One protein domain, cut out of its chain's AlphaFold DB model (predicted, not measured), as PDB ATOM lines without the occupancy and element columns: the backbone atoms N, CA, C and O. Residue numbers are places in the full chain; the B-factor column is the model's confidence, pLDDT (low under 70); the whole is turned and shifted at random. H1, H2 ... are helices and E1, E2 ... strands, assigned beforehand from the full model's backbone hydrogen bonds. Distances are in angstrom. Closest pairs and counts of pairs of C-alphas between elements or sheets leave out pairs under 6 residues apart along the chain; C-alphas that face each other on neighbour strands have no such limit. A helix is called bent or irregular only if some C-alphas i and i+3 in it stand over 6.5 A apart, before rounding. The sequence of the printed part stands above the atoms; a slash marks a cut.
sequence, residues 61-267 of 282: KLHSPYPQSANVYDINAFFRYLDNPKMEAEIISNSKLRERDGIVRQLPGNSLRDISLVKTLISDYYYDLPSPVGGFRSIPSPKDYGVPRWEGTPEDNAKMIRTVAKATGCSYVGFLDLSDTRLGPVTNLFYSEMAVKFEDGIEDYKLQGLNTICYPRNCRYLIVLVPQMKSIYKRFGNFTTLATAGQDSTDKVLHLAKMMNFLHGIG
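This is residues 61 to 267 of the 282 residues of the protein "Reductive dehalogenase" of Dehalogenimonas alkenigignens (UniProt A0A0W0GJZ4). The domain is a loose, elongated frame with the long helix H7 along one side, a two-strand ribbon of E1 and E5 packed on H4 and H7, and a small three-stranded sheet of E2, E4 and E3 at the same end as the ribbon. At the far end the bent helix H2 runs crosswise between H1 and H3, and residues 89 to 97 in it stand free. The printed part has 207 residues, with seven named helices and five named strands in the order H1 H2 H3 H4 E1 H5 E2 E3 E4 E5 H6 H7; the class is mixed, helices and strands. The larger sheet has the order E2 E4 E3 and is mixed, while E1 and E5 are antiparallel. The whole is loose, with a radius of gyration of the C-alphas of 21.6 A and spans of 65 by 37 by 32 A.

The larger sheet has E2 at residues 196 to 199, E4 at 212 to 216 and E3 at 206 to 208. E1, residues 170 to 177, is 20.2 A long and E5, residues 221 to 227, 19.0 A. H7, residues 239 to 265, is 40.3 A long and ends at C-alpha 265 (-12.057, 75.680, 69.118); it is neither bent nor irregular, but only just: C-alphas 250 and 253 are 6.3 A apart. H4, residues 154 to 167, is 19.8 A long, and H3 is residues 112 to 121. H5 is residues 186 to 189 and H6 residues 231 to 235. H1, residues 75 to 82, begins at C-alpha 75 (-34.719, 44.557, 78.149). H2, residues 85 to 104, was assigned as one helix by its hydrogen bonds but is bent, with C-alphas 93 and 96 6.7 A apart; its arms are H2a, 85 to 93, and H2b, 96 to 104.

E2 and E4 are parallel, with N 197 and O 213 2.9 A apart, within hydrogen-bond range. E3 and E4 form a hairpin, with N 208 and O 212 at 2.8 A. E1 and E5 are antiparallel at 163 degrees, with N 174 and O 224 at 2.9 A. The closest C-alphas of H4 and E1 are Arg 162 and Val 173, 6.1 A, and those of E5 and H7 are Pro 227 and Asp 248, 7.3 A. H7 touches H3 with residues 239 to 247 alone, closest at the C-alphas of Leu 121 and Gln 247, 5.0 A, at a shallow tilt of 24 degrees, the same way. It touches H6 with residues 240 to 244 alone, closest at the C-alphas of Tyr 233 and Thr 241, 6.2 A. H2b is close to H3 but not clearly touching, with the C-alphas of Ile 103 and Leu 112 5.7 A apart. H2a and H1 touch only at the corner, and only just, with 3 pairs of C-alphas within 8 A, the closest Phe 79 and Glu 88 at 6.6 A. H5 touches no helix and is not on the larger sheet. Every O i to N i+4 pair is within hydrogen-bond range in H1, H2a, H2b, H3 and H4; H7 has 21 of 23, H6 has 0 of 1 but 2 of 2 O i to N i+3 pairs, and H5 is too short for an O i to N i+4 pair.

The two C-alphas farthest apart are those of Arg 105 and Gly 146, 65.8 A. The printed part has no cut. The link from H3 to H4, residues 122 to 153, is long. The mean pLDDT of the printed part is 82.9; residues 73 to 75, 124 to 130, 194 to 195, 210 and 231 to 246 are under 70.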
ATOM      1  N   LYS A  61     -10.624  50.100  94.278       88.31
ATOM      2  CA  LYS A  61      -9.736  48.924  94.194       88.31
ATOM      3  C   LYS A  61     -10.501  47.621  94.406       88.31
ATOM      4  O   LYS A  61     -10.101  46.592  93.871       88.31
ATOM      5  N   LEU A  62     -11.592  47.673  95.171       88.19
ATOM      6  CA  LEU A  62     -12.507  46.550  95.383       88.19
ATOM      7  C   LEU A  62     -13.610  46.496  94.317       88.19
ATOM      8  O   LEU A  62     -14.361  45.524  94.251       88.19
ATOM      9  N   HIS A  63     -13.715  47.535  93.484       85.00
ATOM     10  CA  HIS A  63     -14.740  47.650  92.462       85.00
ATOM     11  C   HIS A  63     -14.258  47.065  91.133       85.00
ATOM     12  O   HIS A  63     -13.408  47.637  90.450       85.00
ATOM     13  N   SER A  64     -14.855  45.949  90.726       85.12
ATOM     14  CA  SER A  64     -14.737  45.458  89.353       85.12
ATOM     15  C   SER A  64     -15.696  46.234  88.441       85.12
ATOM     16  O   SER A  64     -16.849  46.427  88.831       85.12
ATOM     17  N   PRO A  65     -15.273  46.651  87.232       84.19
ATOM     18  CA  PRO A  65     -16.170  47.246  86.241       84.19
ATOM     19  C   PRO A  65     -17.456  46.424  86.057       84.19
ATOM     20  O   PRO A  65     -17.400  45.200  85.904       84.19
ATOM     21  N   TYR A  66     -18.617  47.084  86.075       82.88
ATOM     22  CA  TYR A  66     -19.915  46.405  85.980       82.88
ATOM     23  C   TYR A  66     -20.198  45.966  84.531       82.88
ATOM     24  O   TYR A  66     -20.005  46.769  83.619       82.88
ATOM     25  N   PRO A  67     -20.662  44.734  84.261       79.50
ATOM     26  CA  PRO A  67     -21.034  44.332  82.907       79.50
ATOM     27  C   PRO A  67     -22.313  45.040  82.461       79.50
ATOM     28  O   PRO A  67     -23.340  44.954  83.132       79.50
ATOM     29  N   GLN A  68     -22.271  45.732  81.319       74.75
ATOM     30  CA  GLN A  68     -23.454  46.428  80.811       74.75
ATOM     31  C   GLN A  68     -24.582  45.448  80.501       74.75
ATOM     32  O   GLN A  68     -25.737  45.761  80.772       74.75
ATOM     33  N   SER A  69     -24.250  44.253  80.013       74.81
ATOM     34  CA  SER A  69     -25.200  43.165  79.798       74.81
ATOM     35  C   SER A  69     -25.996  42.777  81.049       74.81
ATOM     36  O   SER A  69     -27.073  42.209  80.911       74.81
ATOM     37  N   ALA A  70     -25.530  43.076  82.267       76.88
ATOM     38  CA  ALA A  70     -26.282  42.820  83.498       76.88
ATOM     39  C   ALA A  70     -27.216  43.975  83.903       76.88
ATOM     40  O   ALA A  70     -27.984  43.833  84.855       76.88
ATOM     41  N   ASN A  71     -27.171  45.110  83.200       74.31
ATOM     42  CA  ASN A  71     -27.984  46.278  83.512       74.31
ATOM     43  C   ASN A  71     -29.479  45.956  83.352       74.31
ATOM     44  O   ASN A  71     -29.908  45.469  82.313       74.31
ATOM     45  N   VAL A  72     -30.292  46.290  84.358       70.00
ATOM     46  CA  VAL A  72     -31.748  46.067  84.341       70.00
ATOM     47  C   VAL A  72     -32.476  46.858  83.244       70.00
ATOM     48  O   VAL A  72     -33.593  46.508  82.874       70.00
ATOM     49  N   TYR A  73     -31.850  47.917  82.716       66.94
ATOM     50  CA  TYR A  73     -32.354  48.659  81.558       66.94
ATOM     51  C   TYR A  73     -32.123  47.935  80.224       66.94
ATOM     52  O   TYR A  73     -32.724  48.322  79.223       66.94
ATOM     53  N   ASP A  74     -31.290  46.890  80.185       67.94
ATOM     54  CA  ASP A  74     -31.275  45.960  79.059       67.94
ATOM     55  C   ASP A  74     -32.543  45.101  79.143       67.94
ATOM     56  O   ASP A  74     -32.715  44.283  80.050       67.94
ATOM     57  N   ILE A  75     -33.457  45.297  78.193       68.12
ATOM     58  CA  ILE A  75     -34.719  44.557  78.149       68.12
ATOM     59  C   ILE A  75     -34.490  43.042  78.054       68.12
ATOM     60  O   ILE A  75     -35.272  42.265  78.605       68.12
ATOM     61  N   ASN A  76     -33.371  42.618  77.457       71.75
ATOM     62  CA  ASN A  76     -32.975  41.217  77.439       71.75
ATOM     63  C   ASN A  76     -32.604  40.736  78.842       71.75
ATOM     64  O   ASN A  76     -32.909  39.603  79.194       71.75
ATOM     65  N   ALA A  77     -31.992  41.576  79.684       73.06
ATOM     66  CA  ALA A  77     -31.735  41.226  81.077       73.06
ATOM     67  C   ALA A  77     -33.039  40.993  81.844       73.06
ATOM     68  O   ALA A  77     -33.156  39.970  82.519       73.06
ATOM     69  N   PHE A  78     -34.034  41.869  81.682       76.56
ATOM     70  CA  PHE A  78     -35.355  41.681  82.286       76.56
ATOM     71  C   PHE A  78     -36.016  40.366  81.842       76.56
ATOM     72  O   PHE A  78     -36.430  39.572  82.689       76.56
ATOM     73  N   PHE A  79     -36.076  40.092  80.534       78.88
ATOM     74  CA  PHE A  79     -36.720  38.874  80.029       78.88
ATOM     75  C   PHE A  79     -35.934  37.593  80.333       78.88
ATOM     76  O   PHE A  79     -36.551  36.566  80.611       78.88
ATOM     77  N   ARG A  80     -34.596  37.651  80.413       77.25
ATOM     78  CA  ARG A  80     -33.776  36.528  80.903       77.25
ATOM     79  C   ARG A  80     -34.149  36.112  82.326       77.25
ATOM     80  O   ARG A  80     -34.162  34.922  82.606       77.25
ATOM     81  N   TYR A  81     -34.461  37.061  83.214       78.81
ATOM     82  CA  TYR A  81     -34.917  36.733  84.572       78.81
ATOM     83  C   TYR A  81     -36.367  36.245  84.621       78.81
ATOM     84  O   TYR A  81     -36.722  35.497  85.528       78.81
ATOM     85  N   LEU A  82     -37.203  36.671  83.671       84.25
ATOM     86  CA  LEU A  82     -38.579  36.190  83.553       84.25
ATOM     87  C   LEU A  82     -38.636  34.717  83.112       84.25
ATOM     88  O   LEU A  82     -39.565  34.015  83.505       84.25
ATOM     89  N   ASP A  83     -37.667  34.286  82.291       84.19
ATOM     90  CA  ASP A  83     -37.488  32.919  81.766       84.19
ATOM     91  C   ASP A  83     -38.790  32.290  81.234       84.19
ATOM     92  O   ASP A  83     -39.123  31.125  81.460       84.19
ATOM     93  N   ASN A  84     -39.604  33.106  80.557       88.31
ATOM     94  CA  ASN A  84     -40.911  32.696  80.061       88.31
ATOM     95  C   ASN A  84     -41.232  33.382  78.721       88.31
ATOM     96  O   ASN A  84     -41.832  34.462  78.707       88.31
ATOM     97  N   PRO A  85     -40.907  32.741  77.583       85.56
ATOM     98  CA  PRO A  85     -41.068  33.348  76.260       85.56
ATOM     99  C   PRO A  85     -42.536  33.621  75.897       85.56
ATOM    100  O   PRO A  85     -42.830  34.512  75.103       85.56
ATOM    101  N   LYS A  86     -43.490  32.888  76.491       86.94
ATOM    102  CA  LYS A  86     -44.922  33.157  76.291       86.94
ATOM    103  C   LYS A  86     -45.340  34.449  76.985       86.94
ATOM    104  O   LYS A  86     -46.046  35.256  76.388       86.94
ATOM    105  N   MET A  87     -44.893  34.642  78.223       85.25
ATOM    106  CA  MET A  87     -45.189  35.846  78.997       85.25
ATOM    107  C   MET A  87     -44.487  37.077  78.413       85.25
ATOM    108  O   MET A  87     -45.077  38.152  78.378       85.25
ATOM    109  N   GLU A  88     -43.274  36.923  77.882       84.56
ATOM    110  CA  GLU A  88     -42.594  37.961  77.100       84.56
ATOM    111  C   GLU A  88     -43.425  38.388  75.880       84.56
ATOM    112  O   GLU A  88     -43.779  39.564  75.748       84.56
ATOM    113  N   ALA A  89     -43.811  37.431  75.028       83.31
ATOM    114  CA  ALA A  89     -44.635  37.705  73.853       83.31
ATOM    115  C   ALA A  89     -45.980  38.357  74.228       83.31
ATOM    116  O   ALA A  89     -46.458  39.261  73.535       83.31
ATOM    117  N   GLU A  90     -46.578  37.951  75.350       86.00
ATOM    118  CA  GLU A  90     -47.795  38.553  75.896       86.00
ATOM    119  C   GLU A  90     -47.571  40.003  76.365       86.00
ATOM    120  O   GLU A  90     -48.349  40.893  76.019       86.00
ATOM    121  N   ILE A  91     -46.502  40.288  77.114       83.56
ATOM    122  CA  ILE A  91     -46.174  41.642  77.593       83.56
ATOM    123  C   ILE A  91     -45.978  42.604  76.417       83.56
ATOM    124  O   ILE A  91     -46.520  43.720  76.450       83.56
ATOM    125  N   ILE A  92     -45.243  42.161  75.389       80.44
ATOM    126  CA  ILE A  92     -44.943  42.931  74.176       80.44
ATOM    127  C   ILE A  92     -46.226  43.183  73.375       80.44
ATOM    128  O   ILE A  92     -46.545  44.333  73.057       80.44
ATOM    129  N   SER A  93     -47.003  42.133  73.092       81.94
ATOM    130  CA  SER A  93     -48.235  42.239  72.295       81.94
ATOM    131  C   SER A  93     -49.325  43.064  72.991       81.94
ATOM    132  O   SER A  93     -49.996  43.875  72.346       81.94
ATOM    133  N   ASN A  94     -49.450  42.954  74.316       86.25
ATOM    134  CA  ASN A  94     -50.459  43.683  75.083       86.25
ATOM    135  C   ASN A  94     -50.130  45.169  75.287       86.25
ATOM    136  O   ASN A  94     -51.024  45.936  75.642       86.25
ATOM    137  N   SER A  95     -48.890  45.614  75.052       79.88
ATOM    138  CA  SER A  95     -48.492  47.011  75.284       79.88
ATOM    139  C   SER A  95     -49.334  48.010  74.478       79.88
ATOM    140  O   SER A  95     -49.941  48.919  75.047       79.88
ATOM    141  N   LYS A  96     -49.491  47.773  73.167       80.50
ATOM    142  CA  LYS A  96     -50.311  48.629  72.288       80.50
ATOM    143  C   LYS A  96     -51.801  48.573  72.638       80.50
ATOM    144  O   LYS A  96     -52.503  49.575  72.517       80.50
ATOM    145  N   LEU A  97     -52.287  47.409  73.076       86.12
ATOM    146  CA  LEU A  97     -53.685  47.228  73.474       86.12
ATOM    147  C   LEU A  97     -54.007  48.004  74.754       86.12
ATOM    148  O   LEU A  97     -55.042  48.666  74.800       86.12
ATOM    149  N   ARG A  98     -53.109  47.977  75.749       84.44
ATOM    150  CA  ARG A  98     -53.239  48.758  76.989       84.44
ATOM    151  C   ARG A  98     -53.229  50.260  76.718       84.44
ATOM    152  O   ARG A  98     -54.069  50.968  77.261       84.44
ATOM    153  N   GLU A  99     -52.330  50.732  75.852       86.25
ATOM    154  CA  GLU A  99     -52.274  52.149  75.465       86.25
ATOM    155  C   GLU A  99     -53.586  52.586  74.787       86.25
ATOM    156  O   GLU A  99     -54.213  53.558  75.207       86.25
ATOM    157  N   ARG A 100     -54.068  51.814  73.798       90.12
ATOM    158  CA  ARG A 100     -55.347  52.086  73.119       90.12
ATOM    159  C   ARG A 100     -56.522  52.107  74.097       90.12
ATOM    160  O   ARG A 100     -57.363  52.997  74.019       90.12
ATOM    161  N   ASP A 101     -56.606  51.115  74.978       90.94
ATOM    162  CA  ASP A 101     -57.682  51.010  75.967       90.94
ATOM    163  C   ASP A 101     -57.675  52.205  76.933       90.94
ATOM    164  O   ASP A 101     -58.727  52.793  77.179       90.94
ATOM    165  N   GLY A 102     -56.493  52.643  77.383       88.19
ATOM    166  CA  GLY A 102     -56.334  53.843  78.206       88.19
ATOM    167  C   GLY A 102     -56.828  55.119  77.518       88.19
ATOM    168  O   GLY A 102     -57.533  55.912  78.146       88.19
ATOM    169  N   ILE A 103     -56.536  55.273  76.221       91.81
ATOM    170  CA  ILE A 103     -56.994  56.407  75.403       91.81
ATOM    171  C   ILE A 103     -58.517  56.388  75.240       91.81
ATOM    172  O   ILE A 103     -59.174  57.403  75.474       91.81
ATOM    173  N   VAL A 104     -59.092  55.241  74.859       94.94
ATOM    174  CA  VAL A 104     -60.543  55.097  74.632       94.94
ATOM    175  C   VAL A 104     -61.328  55.346  75.917       94.94
ATOM    176  O   VAL A 104     -62.355  56.021  75.892       94.94
ATOM    177  N   ARG A 105     -60.829  54.841  77.050       92.44
ATOM    178  CA  ARG A 105     -61.452  55.021  78.369       92.44
ATOM    179  C   ARG A 105     -61.158  56.378  79.008       92.44
ATOM    180  O   ARG A 105     -61.672  56.636  80.091       92.44
ATOM    181  N   GLN A 106     -60.337  57.217  78.372       88.38
ATOM    182  CA  GLN A 106     -59.881  58.506  78.901       88.38
ATOM    183  C   GLN A 106     -59.350  58.402  80.338       88.38
ATOM    184  O   GLN A 106     -59.654  59.235  81.194       88.38
ATOM    185  N   LEU A 107     -58.563  57.357  80.619       87.38
ATOM    186  CA  LEU A 107     -57.968  57.202  81.943       87.38
ATOM    187  C   LEU A 107     -57.050  58.406  82.229       87.38
ATOM    188  O   LEU A 107     -56.289  58.804  81.340       87.38
ATOM    189  N   PRO A 108     -57.069  58.982  83.446       83.50
ATOM    190  CA  PRO A 108     -56.178  60.084  83.802       83.50
ATOM    191  C   PRO A 108     -54.705  59.761  83.494       83.50
ATOM    192  O   PRO A 108     -54.185  58.734  83.931       83.50
ATOM    193  N   GLY A 109     -54.036  60.626  82.722       78.38
ATOM    194  CA  GLY A 109     -52.644  60.441  82.284       78.38
ATOM    195  C   GLY A 109     -52.445  59.522  81.069       78.38
ATOM    196  O   GLY A 109     -51.308  59.330  80.652       78.38
ATOM    197  N   ASN A 110     -53.519  58.970  80.496       83.00
ATOM    198  CA  ASN A 110     -53.501  58.189  79.253       83.00
ATOM    199  C   ASN A 110     -54.409  58.798  78.177       83.00
ATOM    200  O   ASN A 110     -54.783  58.116  77.223       83.00
ATOM    201  N   SER A 111     -54.794  60.073  78.310       86.44
ATOM    202  CA  SER A 111     -55.487  60.736  77.210       86.44
ATOM    203  C   SER A 111     -54.563  60.808  75.991       86.44
ATOM    204  O   SER A 111     -53.337  60.782  76.113       86.44
ATOM    205  N   LEU A 112     -55.142  60.961  74.799       88.75
ATOM    206  CA  LEU A 112     -54.354  61.106  73.572       88.75
ATOM    207  C   LEU A 112     -53.313  62.239  73.677       88.75
ATOM    208  O   LEU A 112     -52.210  62.110  73.156       88.75
ATOM    209  N   ARG A 113     -53.646  63.332  74.378       86.50
ATOM    210  CA  ARG A 113     -52.743  64.475  74.583       86.50
ATOM    211  C   ARG A 113     -51.586  64.132  75.519       86.50
ATOM    212  O   ARG A 113     -50.459  64.513  75.224       86.50
ATOM    213  N   ASP A 114     -51.854  63.395  76.595       82.50
ATOM    214  CA  ASP A 114     -50.825  62.973  77.554       82.50
ATOM    215  C   ASP A 114     -49.830  62.021  76.885       82.50
ATOM    216  O   ASP A 114     -48.620  62.225  76.952       82.50
ATOM    217  N   ILE A 115     -50.347  61.028  76.157       83.12
ATOM    218  CA  ILE A 115     -49.531  60.075  75.406       83.12
ATOM    219  C   ILE A 115     -48.735  60.782  74.304       83.12
ATOM    220  O   ILE A 115     -47.551  60.501  74.134       83.12
ATOM    221  N   SER A 116     -49.347  61.726  73.579       85.12
ATOM    222  CA  SER A 116     -48.637  62.513  72.567       85.12
ATOM    223  C   SER A 116     -47.506  63.332  73.181       85.12
ATOM    224  O   SER A 116     -46.411  63.328  72.631       85.12
ATOM    225  N   LEU A 117     -47.736  63.997  74.318       81.44
ATOM    226  CA  LEU A 117     -46.696  64.749  75.022       81.44
ATOM    227  C   LEU A 117     -45.532  63.836  75.414       81.44
ATOM    228  O   LEU A 117     -44.382  64.167  75.143       81.44
ATOM    229  N   VAL A 118     -45.828  62.676  76.008       79.06
ATOM    230  CA  VAL A 118     -44.809  61.681  76.364       79.06
ATOM    231  C   VAL A 118     -43.994  61.278  75.143       79.06
ATOM    232  O   VAL A 118     -42.771  61.356  75.185       79.06
ATOM    233  N   LYS A 119     -44.663  60.869  74.058       80.50
ATOM    234  CA  LYS A 119     -43.995  60.398  72.840       80.50
ATOM    235  C   LYS A 119     -43.159  61.495  72.179       80.50
ATOM    236  O   LYS A 119     -42.106  61.176  71.651       80.50
ATOM    237  N   THR A 120     -43.574  62.761  72.246       79.31
ATOM    238  CA  THR A 120     -42.768  63.897  71.770       79.31
ATOM    239  C   THR A 120     -41.506  64.098  72.605       79.31
ATOM    240  O   THR A 120     -40.451  64.338  72.041       79.31
ATOM    241  N   LEU A 121     -41.588  63.976  73.932       77.50
ATOM    242  CA  LEU A 121     -40.425  64.164  74.810       77.50
ATOM    243  C   LEU A 121     -39.387  63.035  74.699       77.50
ATOM    244  O   LEU A 121     -38.250  63.209  75.122       77.50
ATOM    245  N   ILE A 122     -39.776  61.875  74.160       73.31
ATOM    246  CA  ILE A 122     -38.896  60.708  73.998       73.31
ATOM    247  C   ILE A 122     -38.687  60.300  72.540       73.31
ATOM    248  O   ILE A 122     -38.123  59.233  72.302       73.31
ATOM    249  N   SER A 123     -39.155  61.084  71.563       71.56
ATOM    250  CA  SER A 123     -39.103  60.691  70.144       71.56
ATOM    251  C   SER A 123     -37.681  60.396  69.681       71.56
ATOM    252  O   SER A 123     -37.476  59.514  68.856       71.56
ATOM    253  N   ASP A 124     -36.720  61.073  70.304       65.19
ATOM    254  CA  ASP A 124     -35.297  61.000  69.990       65.19
ATOM    255  C   ASP A 124     -34.509  60.302  71.125       65.19
ATOM    256  O   ASP A 124     -33.280  60.284  71.131       65.19
ATOM    257  N   TYR A 125     -35.209  59.770  72.138       53.69
ATOM    258  CA  TYR A 125     -34.635  59.064  73.294       53.69
ATOM    259  C   TYR A 125     -34.213  57.635  72.941       53.69
ATOM    260  O   TYR A 125     -33.293  57.076  73.538       53.69
ATOM    261  N   TYR A 126     -34.876  57.042  71.947       49.94
ATOM    262  CA  TYR A 126     -34.544  55.722  71.433       49.94
ATOM    263  C   TYR A 126     -33.371  55.837  70.443       49.94
ATOM    264  O   TYR A 126     -33.558  55.905  69.241       49.94
ATOM    265  N   TYR A 127     -32.150  55.860  70.983       50.00
ATOM    266  CA  TYR A 127     -30.898  55.446  70.324       50.00
ATOM    267  C   TYR A 127     -30.260  56.301  69.198       50.00
ATOM    268  O   TYR A 127     -29.113  56.012  68.862       50.00
ATOM    269  N   ASP A 128     -30.865  57.383  68.690       51.31
ATOM    270  CA  ASP A 128     -30.519  57.851  67.325       51.31
ATOM    271  C   ASP A 128     -29.977  59.283  67.127       51.31
ATOM    272  O   ASP A 128     -29.981  59.790  66.005       51.31
ATOM    273  N   LEU A 129     -29.401  59.939  68.138       56.66
ATOM    274  CA  LEU A 129     -28.461  61.034  67.845       56.66
ATOM    275  C   LEU A 129     -27.025  60.523  67.975       56.66
ATOM    276  O   LEU A 129     -26.424  60.655  69.047       56.66
ATOM    277  N   PRO A 130     -26.452  59.923  66.910       66.94
ATOM    278  CA  PRO A 130     -25.080  59.466  66.955       66.94
ATOM    279  C   PRO A 130     -24.182  60.685  67.137       66.94
ATOM    280  O   PRO A 130     -24.027  61.520  66.244       66.94
ATOM    281  N   SER A 131     -23.539  60.786  68.297       75.06
ATOM    282  CA  SER A 131     -22.341  61.603  68.384       75.06
ATOM    283  C   SER A 131     -21.304  61.028  67.400       75.06
ATOM    284  O   SER A 131     -21.288  59.812  67.151       75.06
ATOM    285  N   PRO A 132     -20.410  61.837  66.813       83.94
ATOM    286  CA  PRO A 132     -19.284  61.326  66.033       83.94
ATOM    287  C   PRO A 132     -18.273  60.626  66.944       83.94
ATOM    288  O   PRO A 132     -18.025  61.094  68.058       83.94
ATOM    289  N   VAL A 133     -17.686  59.503  66.509       81.44
ATOM    290  CA  VAL A 133     -16.729  58.734  67.341       81.44
ATOM    291  C   VAL A 133     -15.548  59.607  67.777       81.44
ATOM    292  O   VAL A 133     -15.151  59.564  68.937       81.44
ATOM    293  N   GLY A 134     -15.066  60.478  66.888       84.56
ATOM    294  CA  GLY A 134     -14.028  61.466  67.193       84.56
ATOM    295  C   GLY A 134     -14.480  62.698  67.974       84.56
ATOM    296  O   GLY A 134     -13.698  63.637  68.117       84.56
ATOM    297  N   GLY A 135     -15.723  62.727  68.452       87.88
ATOM    298  CA  GLY A 135     -16.332  63.910  69.049       87.88
ATOM    299  C   GLY A 135     -16.761  64.952  68.015       87.88
ATOM    300  O   GLY A 135     -16.447  64.868  66.826       87.88
ATOM    301  N   PHE A 136     -17.518  65.946  68.473       90.88
ATOM    302  CA  PHE A 136     -17.964  67.053  67.629       90.88
ATOM    303  C   PHE A 136     -16.830  68.061  67.400       90.88
ATOM    304  O   PHE A 136     -16.160  68.469  68.348       90.88
ATOM    305  N   ARG A 137     -16.618  68.433  66.130       93.06
ATOM    306  CA  ARG A 137     -15.541  69.324  65.650       93.06
ATOM    307  C   ARG A 137     -16.038  70.214  64.510       93.06
ATOM    308  O   ARG A 137     -15.478  70.256  63.423       93.06
ATOM    309  N   SER A 138     -17.190  70.833  64.725       92.06
ATOM    310  CA  SER A 138     -17.935  71.585  63.710       92.06
ATOM    311  C   SER A 138     -17.547  73.065  63.635       92.06
ATOM    312  O   SER A 138     -18.169  73.809  62.882       92.06
ATOM    313  N   ILE A 139     -16.565  73.507  64.425       92.75
ATOM    314  CA  ILE A 139     -16.059  74.886  64.433       92.75
ATOM    315  C   ILE A 139     -14.562  74.901  64.097       92.75
ATOM    316  O   ILE A 139     -13.912  73.882  64.309       92.75
ATOM    317  N   PRO A 140     -13.994  76.018  63.610       95.88
ATOM    318  CA  PRO A 140     -12.559  76.099  63.357       95.88
ATOM    319  C   PRO A 140     -11.734  75.936  64.638       95.88
ATOM    320  O   PRO A 140     -12.097  76.449  65.698       95.88
ATOM    321  N   SER A 141     -10.604  75.253  64.516       95.62
ATOM    322  CA  SER A 141      -9.591  75.073  65.552       95.62
ATOM    323  C   SER A 141      -8.514  76.167  65.485       95.62
ATOM    324  O   SER A 141      -8.387  76.857  64.471       95.62
ATOM    325  N   PRO A 142      -7.638  76.293  66.498       96.88
ATOM    326  CA  PRO A 142      -6.503  77.219  66.447       96.88
ATOM    327  C   PRO A 142      -5.580  76.994  65.240       96.88
ATOM    328  O   PRO A 142      -5.041  77.951  64.685       96.88
ATOM    329  N   LYS A 143      -5.451  75.739  64.778       94.25
ATOM    330  CA  LYS A 143      -4.648  75.390  63.594       94.25
ATOM    331  C   LYS A 143      -5.187  76.048  62.324       94.25
ATOM    332  O   LYS A 143      -4.388  76.484  61.503       94.25
ATOM    333  N   ASP A 144      -6.509  76.170  62.194       95.88
ATOM    334  CA  ASP A 144      -7.157  76.799  61.035       95.88
ATOM    335  C   ASP A 144      -6.898  78.312  60.987       95.88
ATOM    336  O   ASP A 144      -6.834  78.905  59.912       95.88
ATOM    337  N   TYR A 145      -6.677  78.927  62.152       94.62
ATOM    338  CA  TYR A 145      -6.274  80.328  62.283       94.62
ATOM    339  C   TYR A 145      -4.751  80.536  62.282       94.62
ATOM    340  O   TYR A 145      -4.294  81.678  62.295       94.62
ATOM    341  N   GLY A 146      -3.950  79.466  62.296       96.31
ATOM    342  CA  GLY A 146      -2.492  79.553  62.422       96.31
ATOM    343  C   GLY A 146      -2.010  80.074  63.784       96.31
ATOM    344  O   GLY A 146      -0.901  80.599  63.874       96.31
ATOM    345  N   VAL A 147      -2.825  79.946  64.836       96.31
ATOM    346  CA  VAL A 147      -2.497  80.385  66.203       96.31
ATOM    347  C   VAL A 147      -2.248  79.176  67.116       96.31
ATOM    348  O   VAL A 147      -2.763  78.084  66.853       96.31
ATOM    349  N   PRO A 148      -1.433  79.314  68.180       97.25
ATOM    350  CA  PRO A 148      -1.230  78.228  69.135       97.25
ATOM    351  C   PRO A 148      -2.531  77.873  69.868       97.25
ATOM    352  O   PRO A 148      -3.449  78.687  69.974       97.25
ATOM    353  N   ARG A 149      -2.597  76.648  70.404       96.25
ATOM    354  CA  ARG A 149      -3.694  76.239  71.294       96.25
ATOM    355  C   ARG A 149      -3.730  77.106  72.553       96.25
ATOM    356  O   ARG A 149      -2.698  77.627  72.974       96.25
ATOM    357  N   TRP A 150      -4.900  77.196  73.178       96.06
ATOM    358  CA  TRP A 150      -5.041  77.863  74.468       96.06
ATOM    359  C   TRP A 150      -4.256  77.131  75.563       96.06
ATOM    360  O   TRP A 150      -4.317  75.902  75.667       96.06
ATOM    361  N   GLU A 151      -3.577  77.891  76.418       95.69
ATOM    362  CA  GLU A 151      -2.882  77.406  77.610       95.69
ATOM    363  C   GLU A 151      -3.257  78.290  78.795       95.69
ATOM    364  O   GLU A 151      -3.282  79.514  78.684       95.69
ATOM    365  N   GLY A 152      -3.518  77.671  79.940       91.44
ATOM    366  CA  GLY A 152      -3.901  78.362  81.166       91.44
ATOM    367  C   GLY A 152      -3.633  77.492  82.385       91.44
ATOM    368  O   GLY A 152      -3.284  76.314  82.251       91.44
ATOM    369  N   THR A 153      -3.802  78.059  83.578       93.00
ATOM    370  CA  THR A 153      -3.707  77.281  84.819       93.00
ATOM    371  C   THR A 153      -4.880  76.290  84.923       93.00
ATOM    372  O   THR A 153      -5.942  76.524  84.330       93.00
ATOM    373  N   PRO A 154      -4.738  75.166  85.650       90.00
ATOM    374  CA  PRO A 154      -5.860  74.265  85.917       90.00
ATOM    375  C   PRO A 154      -7.078  74.981  86.519       90.00
ATOM    376  O   PRO A 154      -8.215  74.674  86.161       90.00
ATOM    377  N   GLU A 155      -6.846  75.962  87.388       87.56
ATOM    378  CA  GLU A 155      -7.868  76.753  88.068       87.56
ATOM    379  C   GLU A 155      -8.636  77.647  87.087       87.56
ATOM    380  O   GLU A 155      -9.874  77.624  87.075       87.56
ATOM    381  N   ASP A 156      -7.921  78.367  86.219       90.69
ATOM    382  CA  ASP A 156      -8.521  79.225  85.191       90.69
ATOM    383  C   ASP A 156      -9.295  78.393  84.171       90.69
ATOM    384  O   ASP A 156     -10.439  78.706  83.836       90.69
ATOM    385  N   ASN A 157      -8.725  77.265  83.742       93.38
ATOM    386  CA  ASN A 157      -9.387  76.346  82.824       93.38
ATOM    387  C   ASN A 157     -10.650  75.737  83.451       93.38
ATOM    388  O   ASN A 157     -11.690  75.656  82.797       93.38
ATOM    389  N   ALA A 158     -10.619  75.358  84.732       90.88
ATOM    390  CA  ALA A 158     -11.805  74.862  85.427       90.88
ATOM    391  C   ALA A 158     -12.891  75.945  85.547       90.88
ATOM    392  O   ALA A 158     -14.081  75.648  85.401       90.88
ATOM    393  N   LYS A 159     -12.503  77.206  85.789       90.44
ATOM    394  CA  LYS A 159     -13.418  78.357  85.789       90.44
ATOM    395  C   LYS A 159     -14.030  78.568  84.401       90.44
ATOM    396  O   LYS A 159     -15.249  78.684  84.294       90.44
ATOM    397  N   MET A 160     -13.211  78.503  83.353       93.88
ATOM    398  CA  MET A 160     -13.617  78.606  81.950       93.88
ATOM    399  C   MET A 160     -14.650  77.552  81.578       93.88
ATOM    400  O   MET A 160     -15.755  77.884  81.147       93.88
ATOM    401  N   ILE A 161     -14.340  76.282  81.830       94.19
ATOM    402  CA  ILE A 161     -15.241  75.180  81.505       94.19
ATOM    403  C   ILE A 161     -16.544  75.264  82.312       94.19
ATOM    404  O   ILE A 161     -17.609  74.993  81.762       94.19
ATOM    405  N   ARG A 162     -16.513  75.706  83.580       91.56
ATOM    406  CA  ARG A 162     -17.739  75.977  84.362       91.56
ATOM    407  C   ARG A 162     -18.606  77.056  83.727       91.56
ATOM    408  O   ARG A 162     -19.816  76.862  83.618       91.56
ATOM    409  N   THR A 163     -18.014  78.175  83.325       90.69
ATOM    410  CA  THR A 163     -18.736  79.285  82.691       90.69
ATOM    411  C   THR A 163     -19.365  78.847  81.372       90.69
ATOM    412  O   THR A 163     -20.557  79.068  81.158       90.69
ATOM    413  N   VAL A 164     -18.614  78.129  80.533       92.69
ATOM    414  CA  VAL A 164     -19.114  77.577  79.265       92.69
ATOM    415  C   VAL A 164     -20.211  76.536  79.503       92.69
ATOM    416  O   VAL A 164     -21.246  76.568  78.838       92.69
ATOM    417  N   ALA A 165     -20.055  75.645  80.486       91.81
ATOM    418  CA  ALA A 165     -21.085  74.666  80.833       91.81
ATOM    419  C   ALA A 165     -22.397  75.359  81.243       91.81
ATOM    420  O   ALA A 165     -23.463  75.007  80.741       91.81
ATOM    421  N   LYS A 166     -22.333  76.408  82.075       88.12
ATOM    422  CA  LYS A 166     -23.511  77.220  82.429       88.12
ATOM    423  C   LYS A 166     -24.134  77.897  81.207       88.12
ATOM    424  O   LYS A 166     -25.340  77.788  81.006       88.12
ATOM    425  N   ALA A 167     -23.320  78.540  80.365       88.00
ATOM    426  CA  ALA A 167     -23.785  79.207  79.144       88.00
ATOM    427  C   ALA A 167     -24.464  78.236  78.159       88.00
ATOM    428  O   ALA A 167     -25.361  78.612  77.407       88.00
ATOM    429  N   THR A 168     -24.066  76.964  78.187       88.25
ATOM    430  CA  THR A 168     -24.604  75.904  77.325       88.25
ATOM    431  C   THR A 168     -25.767  75.123  77.950       88.25
ATOM    432  O   THR A 168     -26.288  74.213  77.301       88.25
ATOM    433  N   GLY A 169     -26.230  75.508  79.147       84.69
ATOM    434  CA  GLY A 169     -27.441  74.986  79.796       84.69
ATOM    435  C   GLY A 169     -27.208  73.941  80.894       84.69
ATOM    436  O   GLY A 169     -28.167  73.338  81.377       84.69
ATOM    437  N   CYS A 170     -25.963  73.712  81.310       87.94
ATOM    438  CA  CYS A 170     -25.663  72.844  82.444       87.94
ATOM    439  C   CYS A 170     -25.831  73.587  83.776       87.94
ATOM    440  O   CYS A 170     -25.421  74.736  83.931       87.94
ATOM    441  N   SER A 171     -26.393  72.901  84.773       85.00
ATOM    442  CA  SER A 171     -26.493  73.411  86.147       85.00
ATOM    443  C   SER A 171     -25.215  73.187  86.951       85.00
ATOM    444  O   SER A 171     -24.873  73.998  87.812       85.00
ATOM    445  N   TYR A 172     -24.504  72.095  86.672       86.81
ATOM    446  CA  TYR A 172     -23.287  71.720  87.379       86.81
ATOM    447  C   TYR A 172     -22.273  71.095  86.421       86.81
ATOM    448  O   TYR A 172     -22.642  70.472  85.422       86.81
ATOM    449  N   VAL A 173     -20.990  71.258  86.742       91.44
ATOM    450  CA  VAL A 173     -19.901  70.530  86.091       91.44
ATOM    451  C   VAL A 173     -18.938  69.985  87.138       91.44
ATOM    452  O   VAL A 173     -18.559  70.683  88.082       91.44
ATOM    453  N   GLY A 174     -18.569  68.720  86.968       90.69
ATOM    454  CA  GLY A 174     -17.541  68.039  87.742       90.69
ATOM    455  C   GLY A 174     -16.309  67.764  86.891       90.69
ATOM    456  O   GLY A 174     -16.409  67.601  85.676       90.69
ATOM    457  N   PHE A 175     -15.156  67.680  87.544       91.31
ATOM    458  CA  PHE A 175     -13.895  67.304  86.920       91.31
ATOM    459  C   PHE A 175     -13.308  66.143  87.710       91.31
ATOM    460  O   PHE A 175     -13.261  66.208  88.938       91.31
ATOM    461  N   LEU A 176     -12.869  65.101  87.015       89.88
ATOM    462  CA  LEU A 176     -12.070  64.032  87.600       89.88
ATOM    463  C   LEU A 176     -10.773  63.896  86.817       89.88
ATOM    464  O   LEU A 176     -10.775  63.959  85.589       89.88
ATOM    465  N   ASP A 177      -9.676  63.690  87.533       89.88
ATOM    466  CA  ASP A 177      -8.401  63.306  86.943       89.88
ATOM    467  C   ASP A 177      -8.353  61.775  86.844       89.88
ATOM    468  O   ASP A 177      -8.401  61.079  87.853       89.88
ATOM    469  N   LEU A 178      -8.274  61.240  85.626       89.12
ATOM    470  CA  LEU A 178      -8.195  59.802  85.366       89.12
ATOM    471  C   LEU A 178      -6.870  59.190  85.841       89.12
ATOM    472  O   LEU A 178      -6.783  57.971  85.979       89.12
ATOM    473  N   SER A 179      -5.850  60.015  86.098       87.56
ATOM    474  CA  SER A 179      -4.591  59.577  86.707       87.56
ATOM    475  C   SER A 179      -4.644  59.519  88.238       87.56
ATOM    476  O   SER A 179      -3.749  58.939  88.857       87.56
ATOM    477  N   ASP A 180      -5.688  60.074  88.863       87.94
ATOM    478  CA  ASP A 180      -5.874  59.980  90.306       87.94
ATOM    479  C   ASP A 180      -6.295  58.559  90.696       87.94
ATOM    480  O   ASP A 180      -7.302  58.022  90.237       87.94
ATOM    481  N   THR A 181      -5.498  57.944  91.563       87.94
ATOM    482  CA  THR A 181      -5.680  56.566  92.029       87.94
ATOM    483  C   THR A 181      -5.873  56.478  93.538       87.94
ATOM    484  O   THR A 181      -5.845  55.379  94.098       87.94
ATOM    485  N   ARG A 182      -6.107  57.607  94.228       88.69
ATOM    486  CA  ARG A 182      -6.302  57.634  95.690       88.69
ATOM    487  C   ARG A 182      -7.462  56.744  96.138       88.69
ATOM    488  O   ARG A 182      -7.338  56.063  97.152       88.69
ATOM    489  N   LEU A 183      -8.530  56.684  95.339       86.44
ATOM    490  CA  LEU A 183      -9.660  55.769  95.532       86.44
ATOM    491  C   LEU A 183      -9.518  54.448  94.759       86.44
ATOM    492  O   LEU A 183     -10.404  53.616  94.847       86.44
ATOM    493  N   GLY A 184      -8.442  54.234  94.001       87.88
ATOM    494  CA  GLY A 184      -8.339  53.218  92.945       87.88
ATOM    495  C   GLY A 184      -8.589  53.802  91.545       87.88
ATOM    496  O   GLY A 184      -8.866  54.996  91.427       87.88
ATOM    497  N   PRO A 185      -8.448  53.005  90.470       89.00
ATOM    498  CA  PRO A 185      -8.583  53.506  89.102       89.00
ATOM    499  C   PRO A 185      -9.994  54.037  88.825       89.00
ATOM    500  O   PRO A 185     -10.964  53.284  88.892       89.00
ATOM    501  N   VAL A 186     -10.118  55.314  88.445       87.31
ATOM    502  CA  VAL A 186     -11.415  55.940  88.094       87.31
ATOM    503  C   VAL A 186     -12.120  55.194  86.956       87.31
ATOM    504  O   VAL A 186     -13.347  55.124  86.918       87.31
ATOM    505  N   THR A 187     -11.356  54.553  86.068       85.19
ATOM    506  CA  THR A 187     -11.875  53.707  84.985       85.19
ATOM    507  C   THR A 187     -12.706  52.520  85.476       85.19
ATOM    508  O   THR A 187     -13.470  51.966  84.693       85.19
ATOM    509  N   ASN A 188     -12.616  52.140  86.756       86.50
ATOM    510  CA  ASN A 188     -13.446  51.078  87.330       86.50
ATOM    511  C   ASN A 188     -14.926  51.468  87.467       86.50
ATOM    512  O   ASN A 188     -15.759  50.595  87.693       86.50
ATOM    513  N   LEU A 189     -15.257  52.753  87.301       83.94
ATOM    514  CA  LEU A 189     -16.635  53.246  87.205       83.94
ATOM    515  C   LEU A 189     -17.265  53.007  85.825       83.94
ATOM    516  O   LEU A 189     -18.466  53.206  85.656       83.94
ATOM    517  N   PHE A 190     -16.470  52.623  84.826       83.69
ATOM    518  CA  PHE A 190     -16.958  52.337  83.481       83.69
ATOM    519  C   PHE A 190     -17.512  50.912  83.388       83.69
ATOM    520  O   PHE A 190     -17.187  50.050  84.208       83.69
ATOM    521  N   TYR A 191     -18.355  50.647  82.386       79.50
ATOM    522  CA  TYR A 191     -18.818  49.283  82.135       79.50
ATOM    523  C   TYR A 191     -17.651  48.387  81.684       79.50
ATOM    524  O   TYR A 191     -16.772  48.832  80.948       79.50
ATOM    525  N   SER A 192     -17.635  47.114  82.087       76.56
ATOM    526  CA  SER A 192     -16.577  46.167  81.683       76.56
ATOM    527  C   SER A 192     -16.575  45.894  80.176       76.56
ATOM    528  O   SER A 192     -15.526  45.690  79.574       76.56
ATOM    529  N   GLU A 193     -17.759  45.932  79.572       71.94
ATOM    530  CA  GLU A 193     -18.010  45.747  78.140       71.94
ATOM    531  C   GLU A 193     -17.963  47.079  77.372       71.94
ATOM    532  O   GLU A 193     -18.409  47.155  76.226       71.94
ATOM    533  N   MET A 194     -17.470  48.160  77.996       66.94
ATOM    534  CA  MET A 194     -17.447  49.465  77.353       66.94
ATOM    535  C   MET A 194     -16.604  49.422  76.078       66.94
ATOM    536  O   MET A 194     -15.480  48.922  76.067       66.94
ATOM    537  N   ALA A 195     -17.122  50.022  75.009       64.69
ATOM    538  CA  ALA A 195     -16.444  50.118  73.723       64.69
ATOM    539  C   ALA A 195     -15.213  51.042  73.757       64.69
ATOM    540  O   ALA A 195     -14.746  51.425  72.699       64.69
ATOM    541  N   VAL A 196     -14.695  51.461  74.915       76.75
ATOM    542  CA  VAL A 196     -13.654  52.493  75.015       76.75
ATOM    543  C   VAL A 196     -12.428  51.971  75.757       76.75
ATOM    544  O   VAL A 196     -12.526  51.512  76.893       76.75
ATOM    545  N   LYS A 197     -11.255  52.116  75.137       84.19
ATOM    546  CA  LYS A 197      -9.938  51.854  75.736       84.19
ATOM    547  C   LYS A 197      -9.054  53.093  75.661       84.19
ATOM    548  O   LYS A 197      -9.241  53.928  74.784       84.19
ATOM    549  N   PHE A 198      -8.061  53.183  76.541       86.88
ATOM    550  CA  PHE A 198      -7.041  54.233  76.497       86.88
ATOM    551  C   PHE A 198      -5.696  53.639  76.087       86.88
ATOM    552  O   PHE A 198      -5.218  52.699  76.731       86.88
ATOM    553  N   GLU A 199      -5.092  54.178  75.030       89.44
ATOM    554  CA  GLU A 199      -3.858  53.652  74.442       89.44
ATOM    555  C   GLU A 199      -2.771  54.718  74.278       89.44
ATOM    556  O   GLU A 199      -3.045  55.894  74.037       89.44
ATOM    557  N   ASP A 200      -1.520  54.286  74.411       90.94
ATOM    558  CA  ASP A 200      -0.344  55.124  74.190       90.94
ATOM    559  C   ASP A 200      -0.029  55.264  72.699       90.94
ATOM    560  O   ASP A 200      -0.308  54.370  71.899       90.94
ATOM    561  N   GLY A 201       0.589  56.386  72.324       89.69
ATOM    562  CA  GLY A 201       1.089  56.602  70.963       89.69
ATOM    563  C   GLY A 201       0.019  56.890  69.906       89.69
ATOM    564  O   GLY A 201       0.329  56.859  68.719       89.69
ATOM    565  N   ILE A 202      -1.223  57.177  70.310       93.12
ATOM    566  CA  ILE A 202      -2.260  57.704  69.415       93.12
ATOM    567  C   ILE A 202      -2.534  59.173  69.746       93.12
ATOM    568  O   ILE A 202      -2.649  59.538  70.913       93.12
ATOM    569  N   GLU A 203      -2.600  60.017  68.718       90.56
ATOM    570  CA  GLU A 203      -2.864  61.458  68.865       90.56
ATOM    571  C   GLU A 203      -4.363  61.780  68.901       90.56
ATOM    572  O   GLU A 203      -4.774  62.812  69.427       90.56
ATOM    573  N   ASP A 204      -5.177  60.879  68.353       91.81
ATOM    574  CA  ASP A 204      -6.628  60.988  68.234       91.81
ATOM    575  C   ASP A 204      -7.277  59.609  68.475       91.81
ATOM    576  O   ASP A 204      -6.605  58.660  68.886       91.81
ATOM    577  N   TYR A 205      -8.581  59.473  68.234       90.12
ATOM    578  CA  TYR A 205      -9.279  58.199  68.333       90.12
ATOM    579  C   TYR A 205      -8.903  57.233  67.201       90.12
ATOM    580  O   TYR A 205      -8.645  57.627  66.063       90.12
ATOM    581  N   LYS A 206      -8.966  55.936  67.497       89.56
ATOM    582  CA  LYS A 206      -8.948  54.872  66.487       89.56
ATOM    583  C   LYS A 206     -10.028  53.841  66.764       89.56
ATOM    584  O   LYS A 206     -10.385  53.602  67.913       89.56
ATOM    585  N   LEU A 207     -10.520  53.202  65.711       85.88
ATOM    586  CA  LEU A 207     -11.378  52.028  65.836       85.88
ATOM    587  C   LEU A 207     -10.504  50.768  65.872       85.88
ATOM    588  O   LEU A 207      -9.581  50.617  65.074       85.88
ATOM    589  N   GLN A 208     -10.791  49.869  66.808       80.56
ATOM    590  CA  GLN A 208     -10.172  48.556  66.946       80.56
ATOM    591  C   GLN A 208     -11.264  47.491  66.776       80.56
ATOM    592  O   GLN A 208     -12.075  47.246  67.667       80.56
ATOM    593  N   GLY A 209     -11.297  46.851  65.607       75.88
ATOM    594  CA  GLY A 209     -12.383  45.934  65.251       75.88
ATOM    595  C   GLY A 209     -13.722  46.658  65.067       75.88
ATOM    596  O   GLY A 209     -13.751  47.844  64.748       75.88
ATOM    597  N   LEU A 210     -14.827  45.929  65.249       66.75
ATOM    598  CA  LEU A 210     -16.177  46.451  64.994       66.75
ATOM    599  C   LEU A 210     -16.727  47.300  66.151       66.75
ATOM    600  O   LEU A 210     -17.481  48.235  65.911       66.75
ATOM    601  N   ASN A 211     -16.323  47.002  67.393       70.38
ATOM    602  CA  ASN A 211     -17.007  47.509  68.590       70.38
ATOM    603  C   ASN A 211     -16.066  48.144  69.629       70.38
ATOM    604  O   ASN A 211     -16.491  48.380  70.755       70.38
ATOM    605  N   THR A 212     -14.785  48.379  69.320       78.88
ATOM    606  CA  THR A 212     -13.864  49.063  70.247       78.88
ATOM    607  C   THR A 212     -13.346  50.359  69.634       78.88
ATOM    608  O   THR A 212     -12.944  50.416  68.478       78.88
ATOM    609  N   ILE A 213     -13.339  51.401  70.447       84.69
ATOM    610  CA  ILE A 213     -12.832  52.740  70.211       84.69
ATOM    611  C   ILE A 213     -11.662  52.912  71.177       84.69
ATOM    612  O   ILE A 213     -11.791  52.675  72.377       84.69
ATOM    613  N   CYS A 214     -10.510  53.323  70.677       87.69
ATOM    614  CA  CYS A 214      -9.360  53.624  71.513       87.69
ATOM    615  C   CYS A 214      -9.127  55.130  71.499       87.69
ATOM    616  O   CYS A 214      -8.991  55.718  70.428       87.69
ATOM    617  N   TYR A 215      -9.077  55.734  72.682       90.00
ATOM    618  CA  TYR A 215      -8.744  57.134  72.892       90.00
ATOM    619  C   TYR A 215      -7.295  57.290  73.366       90.00
ATOM    620  O   TYR A 215      -6.753  56.384  74.012       90.00
ATOM    621  N   PRO A 216      -6.657  58.433  73.081       91.69
ATOM    622  CA  PRO A 216      -5.316  58.729  73.571       91.69
ATOM    623  C   PRO A 216      -5.193  58.621  75.093       91.69
ATOM    624  O   PRO A 216      -6.010  59.181  75.824       91.69
ATOM    625  N   ARG A 217      -4.137  57.967  75.599       89.88
ATOM    626  CA  ARG A 217      -3.868  57.883  77.049       89.88
ATOM    627  C   ARG A 217      -3.651  59.257  77.691       89.88
ATOM    628  O   ARG A 217      -3.910  59.422  78.878       89.88
ATOM    629  N   ASN A 218      -3.228  60.256  76.918       89.25
ATOM    630  CA  ASN A 218      -3.093  61.633  77.401       89.25
ATOM    631  C   ASN A 218      -4.447  62.338  77.650       89.25
ATOM    632  O   ASN A 218      -4.448  63.450  78.180       89.25
ATOM    633  N   CYS A 219      -5.589  61.708  77.334       89.81
ATOM    634  CA  CYS A 219      -6.907  62.145  77.792       89.81
ATOM    635  C   CYS A 219      -6.989  61.999  79.316       89.81
ATOM    636  O   CYS A 219      -7.404  60.969  79.836       89.81
ATOM    637  N   ARG A 220      -6.547  63.033  80.032       88.56
ATOM    638  CA  ARG A 220      -6.365  63.000  81.487       88.56
ATOM    639  C   ARG A 220      -7.641  63.281  82.268       88.56
ATOM    640  O   ARG A 220      -7.802  62.748  83.357       88.56
ATOM    641  N   TYR A 221      -8.528  64.126  81.754       92.19
ATOM    642  CA  TYR A 221      -9.659  64.631  82.529       92.19
ATOM    643  C   TYR A 221     -10.990  64.081  82.032       92.19
ATOM    644  O   TYR A 221     -11.271  64.086  80.835       92.19
ATOM    645  N   LEU A 222     -11.838  63.677  82.974       92.06
ATOM    646  CA  LEU A 222     -13.251  63.418  82.742       92.06
ATOM    647  C   LEU A 222     -14.053  64.650  83.172       92.06
ATOM    648  O   LEU A 222     -14.025  65.045  84.338       92.06
ATOM    649  N   ILE A 223     -14.776  65.246  82.225       93.94
ATOM    650  CA  ILE A 223     -15.669  66.382  82.470       93.94
ATOM    651  C   ILE A 223     -17.097  65.844  82.567       93.94
ATOM    652  O   ILE A 223     -17.644  65.325  81.595       93.94
ATOM    653  N   VAL A 224     -17.707  65.972  83.741       92.25
ATOM    654  CA  VAL A 224     -19.077  65.519  84.004       92.25
ATOM    655  C   VAL A 224     -20.018  66.704  83.867       92.25
ATOM    656  O   VAL A 224     -20.001  67.601  84.706       92.25
ATOM    657  N   LEU A 225     -20.843  66.712  82.824       90.94
ATOM    658  CA  LEU A 225     -21.846  67.749  82.583       90.94
ATOM    659  C   LEU A 225     -23.189  67.332  83.183       90.94
ATOM    660  O   LEU A 225     -23.687  66.247  82.889       90.94
ATOM    661  N   VAL A 226     -23.792  68.202  83.993       88.88
ATOM    662  CA  VAL A 226     -25.108  67.956  84.598       88.88
ATOM    663  C   VAL A 226     -26.113  68.977  84.054       88.88
ATOM    664  O   VAL A 226     -26.109  70.135  84.498       88.88
ATOM    665  N   PRO A 227     -26.970  68.601  83.087       84.25
ATOM    666  CA  PRO A 227     -28.029  69.478  82.598       84.25
ATOM    667  C   PRO A 227     -29.061  69.765  83.695       84.25
ATOM    668  O   PRO A 227     -29.240  68.984  84.631       84.25
ATOM    669  N   GLN A 228     -29.723  70.920  83.617       77.25
ATOM    670  CA  GLN A 228     -30.786  71.257  84.561       77.25
ATOM    671  C   GLN A 228     -32.123  70.664  84.107       77.25
ATOM    672  O   GLN A 228     -32.679  71.099  83.101       77.25
ATOM    673  N   MET A 229     -32.698  69.761  84.907       72.88
ATOM    674  CA  MET A 229     -34.074  69.301  84.687       72.88
ATOM    675  C   MET A 229     -35.061  70.475  84.777       72.88
ATOM    676  O   MET A 229     -35.033  71.261  85.737       72.88
ATOM    677  N   LYS A 230     -35.992  70.577  83.821       72.50
ATOM    678  CA  LYS A 230     -37.026  71.625  83.830       72.50
ATOM    679  C   LYS A 230     -37.991  71.408  85.002       72.50
ATOM    680  O   LYS A 230     -38.441  70.302  85.289       72.50
ATOM    681  N   SER A 231     -38.358  72.487  85.693       64.62
ATOM    682  CA  SER A 231     -39.153  72.422  86.934       64.62
ATOM    683  C   SER A 231     -40.559  71.838  86.754       64.62
ATOM    684  O   SER A 231     -41.125  71.305  87.712       64.62
ATOM    685  N   ILE A 232     -41.106  71.900  85.536       64.56
ATOM    686  CA  ILE A 232     -42.413  71.334  85.184       64.56
ATOM    687  C   ILE A 232     -42.473  69.820  85.449       64.56
ATOM    688  O   ILE A 232     -43.527  69.298  85.800       64.56
ATOM    689  N   TYR A 233     -41.328  69.137  85.405       63.19
ATOM    690  CA  TYR A 233     -41.211  67.692  85.593       63.19
ATOM    691  C   TYR A 233     -41.530  67.244  87.026       63.19
ATOM    692  O   TYR A 233     -42.057  66.158  87.235       63.19
ATOM    693  N   LYS A 234     -41.321  68.117  88.023       60.09
ATOM    694  CA  LYS A 234     -41.625  67.836  89.440       60.09
ATOM    695  C   LYS A 234     -43.125  67.808  89.756       60.09
ATOM    696  O   LYS A 234     -43.502  67.511  90.884       60.09
ATOM    697  N   ARG A 235     -43.972  68.184  88.794       64.94
ATOM    698  CA  ARG A 235     -45.429  68.292  88.965       64.94
ATOM    699  C   ARG A 235     -46.192  67.096  88.391       64.94
ATOM    700  O   ARG A 235     -47.401  67.025  88.575       64.94
ATOM    701  N   PHE A 236     -45.500  66.171  87.726       62.62
ATOM    702  CA  PHE A 236     -46.086  64.962  87.158       62.62
ATOM    703  C   PHE A 236     -45.716  63.736  88.005       62.62
ATOM    704  O   PHE A 236     -44.557  63.571  88.377       62.62
ATOM    705  N   GLY A 237     -46.699  62.887  88.324       56.09
ATOM    706  CA  GLY A 237     -46.550  61.733  89.228       56.09
ATOM    707  C   GLY A 237     -46.664  60.365  88.546       56.09
ATOM    708  O   GLY A 237     -46.977  59.381  89.207       56.09
ATOM    709  N   ASN A 238     -46.503  60.297  87.224       60.62
ATOM    710  CA  ASN A 238     -46.864  59.149  86.381       60.62
ATOM    711  C   ASN A 238     -45.964  59.049  85.127       60.62
ATOM    712  O   ASN A 238     -44.867  59.592  85.119       60.62
ATOM    713  N   PHE A 239     -46.379  58.323  84.079       55.47
ATOM    714  CA  PHE A 239     -45.587  57.985  82.873       55.47
ATOM    715  C   PHE A 239     -44.906  59.194  82.189       55.47
ATOM    716  O   PHE A 239     -43.843  59.072  81.584       55.47
ATOM    717  N   THR A 240     -45.467  60.392  82.361       57.56
ATOM    718  CA  THR A 240     -44.860  61.679  81.999       57.56
ATOM    719  C   THR A 240     -43.502  61.931  82.654       57.56
ATOM    720  O   THR A 240     -42.641  62.506  82.011       57.56
ATOM    721  N   THR A 241     -43.237  61.455  83.870       57.56
ATOM    722  CA  THR A 241     -41.928  61.589  84.530       57.56
ATOM    723  C   THR A 241     -40.838  60.787  83.804       57.56
ATOM    724  O   THR A 241     -39.714  61.266  83.658       57.56
ATOM    725  N   LEU A 242     -41.171  59.611  83.254       61.12
ATOM    726  CA  LEU A 242     -40.246  58.838  82.412       61.12
ATOM    727  C   LEU A 242     -39.934  59.589  81.112       61.12
ATOM    728  O   LEU A 242     -38.784  59.652  80.686       61.12
ATOM    729  N   ALA A 243     -40.947  60.237  80.534       63.81
ATOM    730  CA  ALA A 243     -40.780  61.047  79.334       63.81
ATOM    731  C   ALA A 243     -39.805  62.211  79.537       63.81
ATOM    732  O   ALA A 243     -39.034  62.563  78.651       63.81
ATOM    733  N   THR A 244     -39.812  62.786  80.737       64.06
ATOM    734  CA  THR A 244     -38.946  63.917  81.078       64.06
ATOM    735  C   THR A 244     -37.489  63.507  81.274       64.06
ATOM    736  O   THR A 244     -36.604  64.206  80.794       64.06
ATOM    737  N   ALA A 245     -37.239  62.336  81.874       65.75
ATOM    738  CA  ALA A 245     -35.905  61.731  81.892       65.75
ATOM    739  C   ALA A 245     -35.425  61.375  80.474       65.75
ATOM    740  O   ALA A 245     -34.228  61.454  80.179       65.75
ATOM    741  N   GLY A 246     -36.367  61.021  79.594       68.56
ATOM    742  CA  GLY A 246     -36.093  60.799  78.184       68.56
ATOM    743  C   GLY A 246     -35.614  62.059  77.464       68.56
ATOM    744  O   GLY A 246     -34.542  62.039  76.864       68.56
ATOM    745  N   GLN A 247     -36.326  63.177  77.627       74.00
ATOM    746  CA  GLN A 247     -35.941  64.464  77.036       74.00
ATOM    747  C   GLN A 247     -34.539  64.907  77.468       74.00
ATOM    748  O   GLN A 247     -33.733  65.302  76.631       74.00
ATOM    749  N   ASP A 248     -34.229  64.836  78.764       72.81
ATOM    750  CA  ASP A 248     -32.917  65.269  79.265       72.81
ATOM    751  C   ASP A 248     -31.782  64.385  78.709       72.81
ATOM    752  O   ASP A 248     -30.663  64.851  78.478       72.81
ATOM    753  N   SER A 249     -32.077  63.112  78.439       70.12
ATOM    754  CA  SER A 249     -31.137  62.194  77.792       70.12
ATOM    755  C   SER A 249     -30.965  62.478  76.298       70.12
ATOM    756  O   SER A 249     -29.871  62.275  75.779       70.12
ATOM    757  N   THR A 250     -31.993  62.984  75.612       72.12
ATOM    758  CA  THR A 250     -31.878  63.493  74.236       72.12
ATOM    759  C   THR A 250     -31.042  64.776  74.195       72.12
ATOM    760  O   THR A 250     -30.103  64.889  73.403       72.12
ATOM    761  N   ASP A 251     -31.312  65.720  75.101       78.06
ATOM    762  CA  ASP A 251     -30.604  67.006  75.173       78.06
ATOM    763  C   ASP A 251     -29.103  66.823  75.497       78.06
ATOM    764  O   ASP A 251     -28.272  67.664  75.134       78.06
ATOM    765  N   LYS A 252     -28.716  65.691  76.111       80.06
ATOM    766  CA  LYS A 252     -27.317  65.299  76.368       80.06
ATOM    767  C   LYS A 252     -26.420  65.492  75.145       80.06
ATOM    768  O   LYS A 252     -25.331  66.048  75.285       80.06
ATOM    769  N   VAL A 253     -26.845  65.043  73.959       80.88
ATOM    770  CA  VAL A 253     -26.004  65.109  72.751       80.88
ATOM    771  C   VAL A 253     -25.712  66.557  72.376       80.88
ATOM    772  O   VAL A 253     -24.585  66.878  72.009       80.88
ATOM    773  N   LEU A 254     -26.681  67.457  72.553       85.69
ATOM    774  CA  LEU A 254     -26.491  68.882  72.308       85.69
ATOM    775  C   LEU A 254     -25.488  69.501  73.292       85.69
ATOM    776  O   LEU A 254     -24.624  70.279  72.881       85.69
ATOM    777  N   HIS A 255     -25.575  69.161  74.580       88.38
ATOM    778  CA  HIS A 255     -24.620  69.639  75.584       88.38
ATOM    779  C   HIS A 255     -23.203  69.118  75.316       88.38
ATOM    780  O   HIS A 255     -22.244  69.893  75.359       88.38
ATOM    781  N   LEU A 256     -23.073  67.834  74.965       88.75
ATOM    782  CA  LEU A 256     -21.801  67.237  74.556       88.75
ATOM    783  C   LEU A 256     -21.246  67.912  73.303       88.75
ATOM    784  O   LEU A 256     -20.080  68.293  73.295       88.75
ATOM    785  N   ALA A 257     -22.072  68.123  72.277       90.56
ATOM    786  CA  ALA A 257     -21.660  68.772  71.040       90.56
ATOM    787  C   ALA A 257     -21.118  70.178  71.289       90.56
ATOM    788  O   ALA A 257     -20.042  70.518  70.803       90.56
ATOM    789  N   LYS A 258     -21.823  70.985  72.088       92.88
ATOM    790  CA  LYS A 258     -21.378  72.340  72.439       92.88
ATOM    791  C   LYS A 258     -20.056  72.326  73.206       92.88
ATOM    792  O   LYS A 258     -19.162  73.095  72.865       92.88
ATOM    793  N   MET A 259     -19.910  71.445  74.198       94.81
ATOM    794  CA  MET A 259     -18.683  71.359  74.994       94.81
ATOM    795  C   MET A 259     -17.493  70.844  74.172       94.81
ATOM    796  O   MET A 259     -16.416  71.427  74.224       94.81
ATOM    797  N   MET A 260     -17.678  69.791  73.373       94.50
ATOM    798  CA  MET A 260     -16.623  69.248  72.508       94.50
ATOM    799  C   MET A 260     -16.196  70.244  71.434       94.50
ATOM    800  O   MET A 260     -15.001  70.414  71.217       94.50
ATOM    801  N   ASN A 261     -17.152  70.952  70.824       95.38
ATOM    802  CA  ASN A 261     -16.839  72.021  69.882       95.38
ATOM    803  C   ASN A 261     -16.050  73.139  70.560       95.38
ATOM    804  O   ASN A 261     -15.054  73.577  70.000       95.38
ATOM    805  N   PHE A 262     -16.437  73.570  71.765       96.88
ATOM    806  CA  PHE A 262     -15.669  74.572  72.505       96.88
ATOM    807  C   PHE A 262     -14.223  74.117  72.732       96.88
ATOM    808  O   PHE A 262     -13.301  74.837  72.360       96.88
ATOM    809  N   LEU A 263     -14.027  72.899  73.257       96.25
ATOM    810  CA  LEU A 263     -12.698  72.309  73.447       96.25
ATOM    811  C   LEU A 263     -11.905  72.274  72.134       96.25
ATOM    812  O   LEU A 263     -10.744  72.677  72.113       96.25
ATOM    813  N   HIS A 264     -12.539  71.875  71.032       96.25
ATOM    814  CA  HIS A 264     -11.923  71.871  69.710       96.25
ATOM    815  C   HIS A 264     -11.489  73.275  69.258       96.25
ATOM    816  O   HIS A 264     -10.355  73.449  68.806       96.25
ATOM    817  N   GLY A 265     -12.342  74.284  69.456       96.69
ATOM    818  CA  GLY A 265     -12.057  75.680  69.118       96.69
ATOM    819  C   GLY A 265     -10.898  76.292  69.903       96.69
ATOM    820  O   GLY A 265     -10.210  77.164  69.384       96.69
ATOM    821  N   ILE A 266     -10.623  75.798  71.114       96.69
ATOM    822  CA  ILE A 266      -9.452  76.203  71.910       96.69
ATOM    823  C   ILE A 266      -8.246  75.255  71.753       96.69
ATOM    824  O   ILE A 266      -7.200  75.471  72.367       96.69
ATOM    825  N   GLY A 267      -8.352  74.237  70.892       95.81
ATOM    826  CA  GLY A 267      -7.242  73.362  70.492       95.81
ATOM    827  C   GLY A 267      -7.094  72.061  71.282       95.81
ATOM    828  O   GLY A 267      -6.011  71.479  71.284       95.81
TER     829      GLY A 267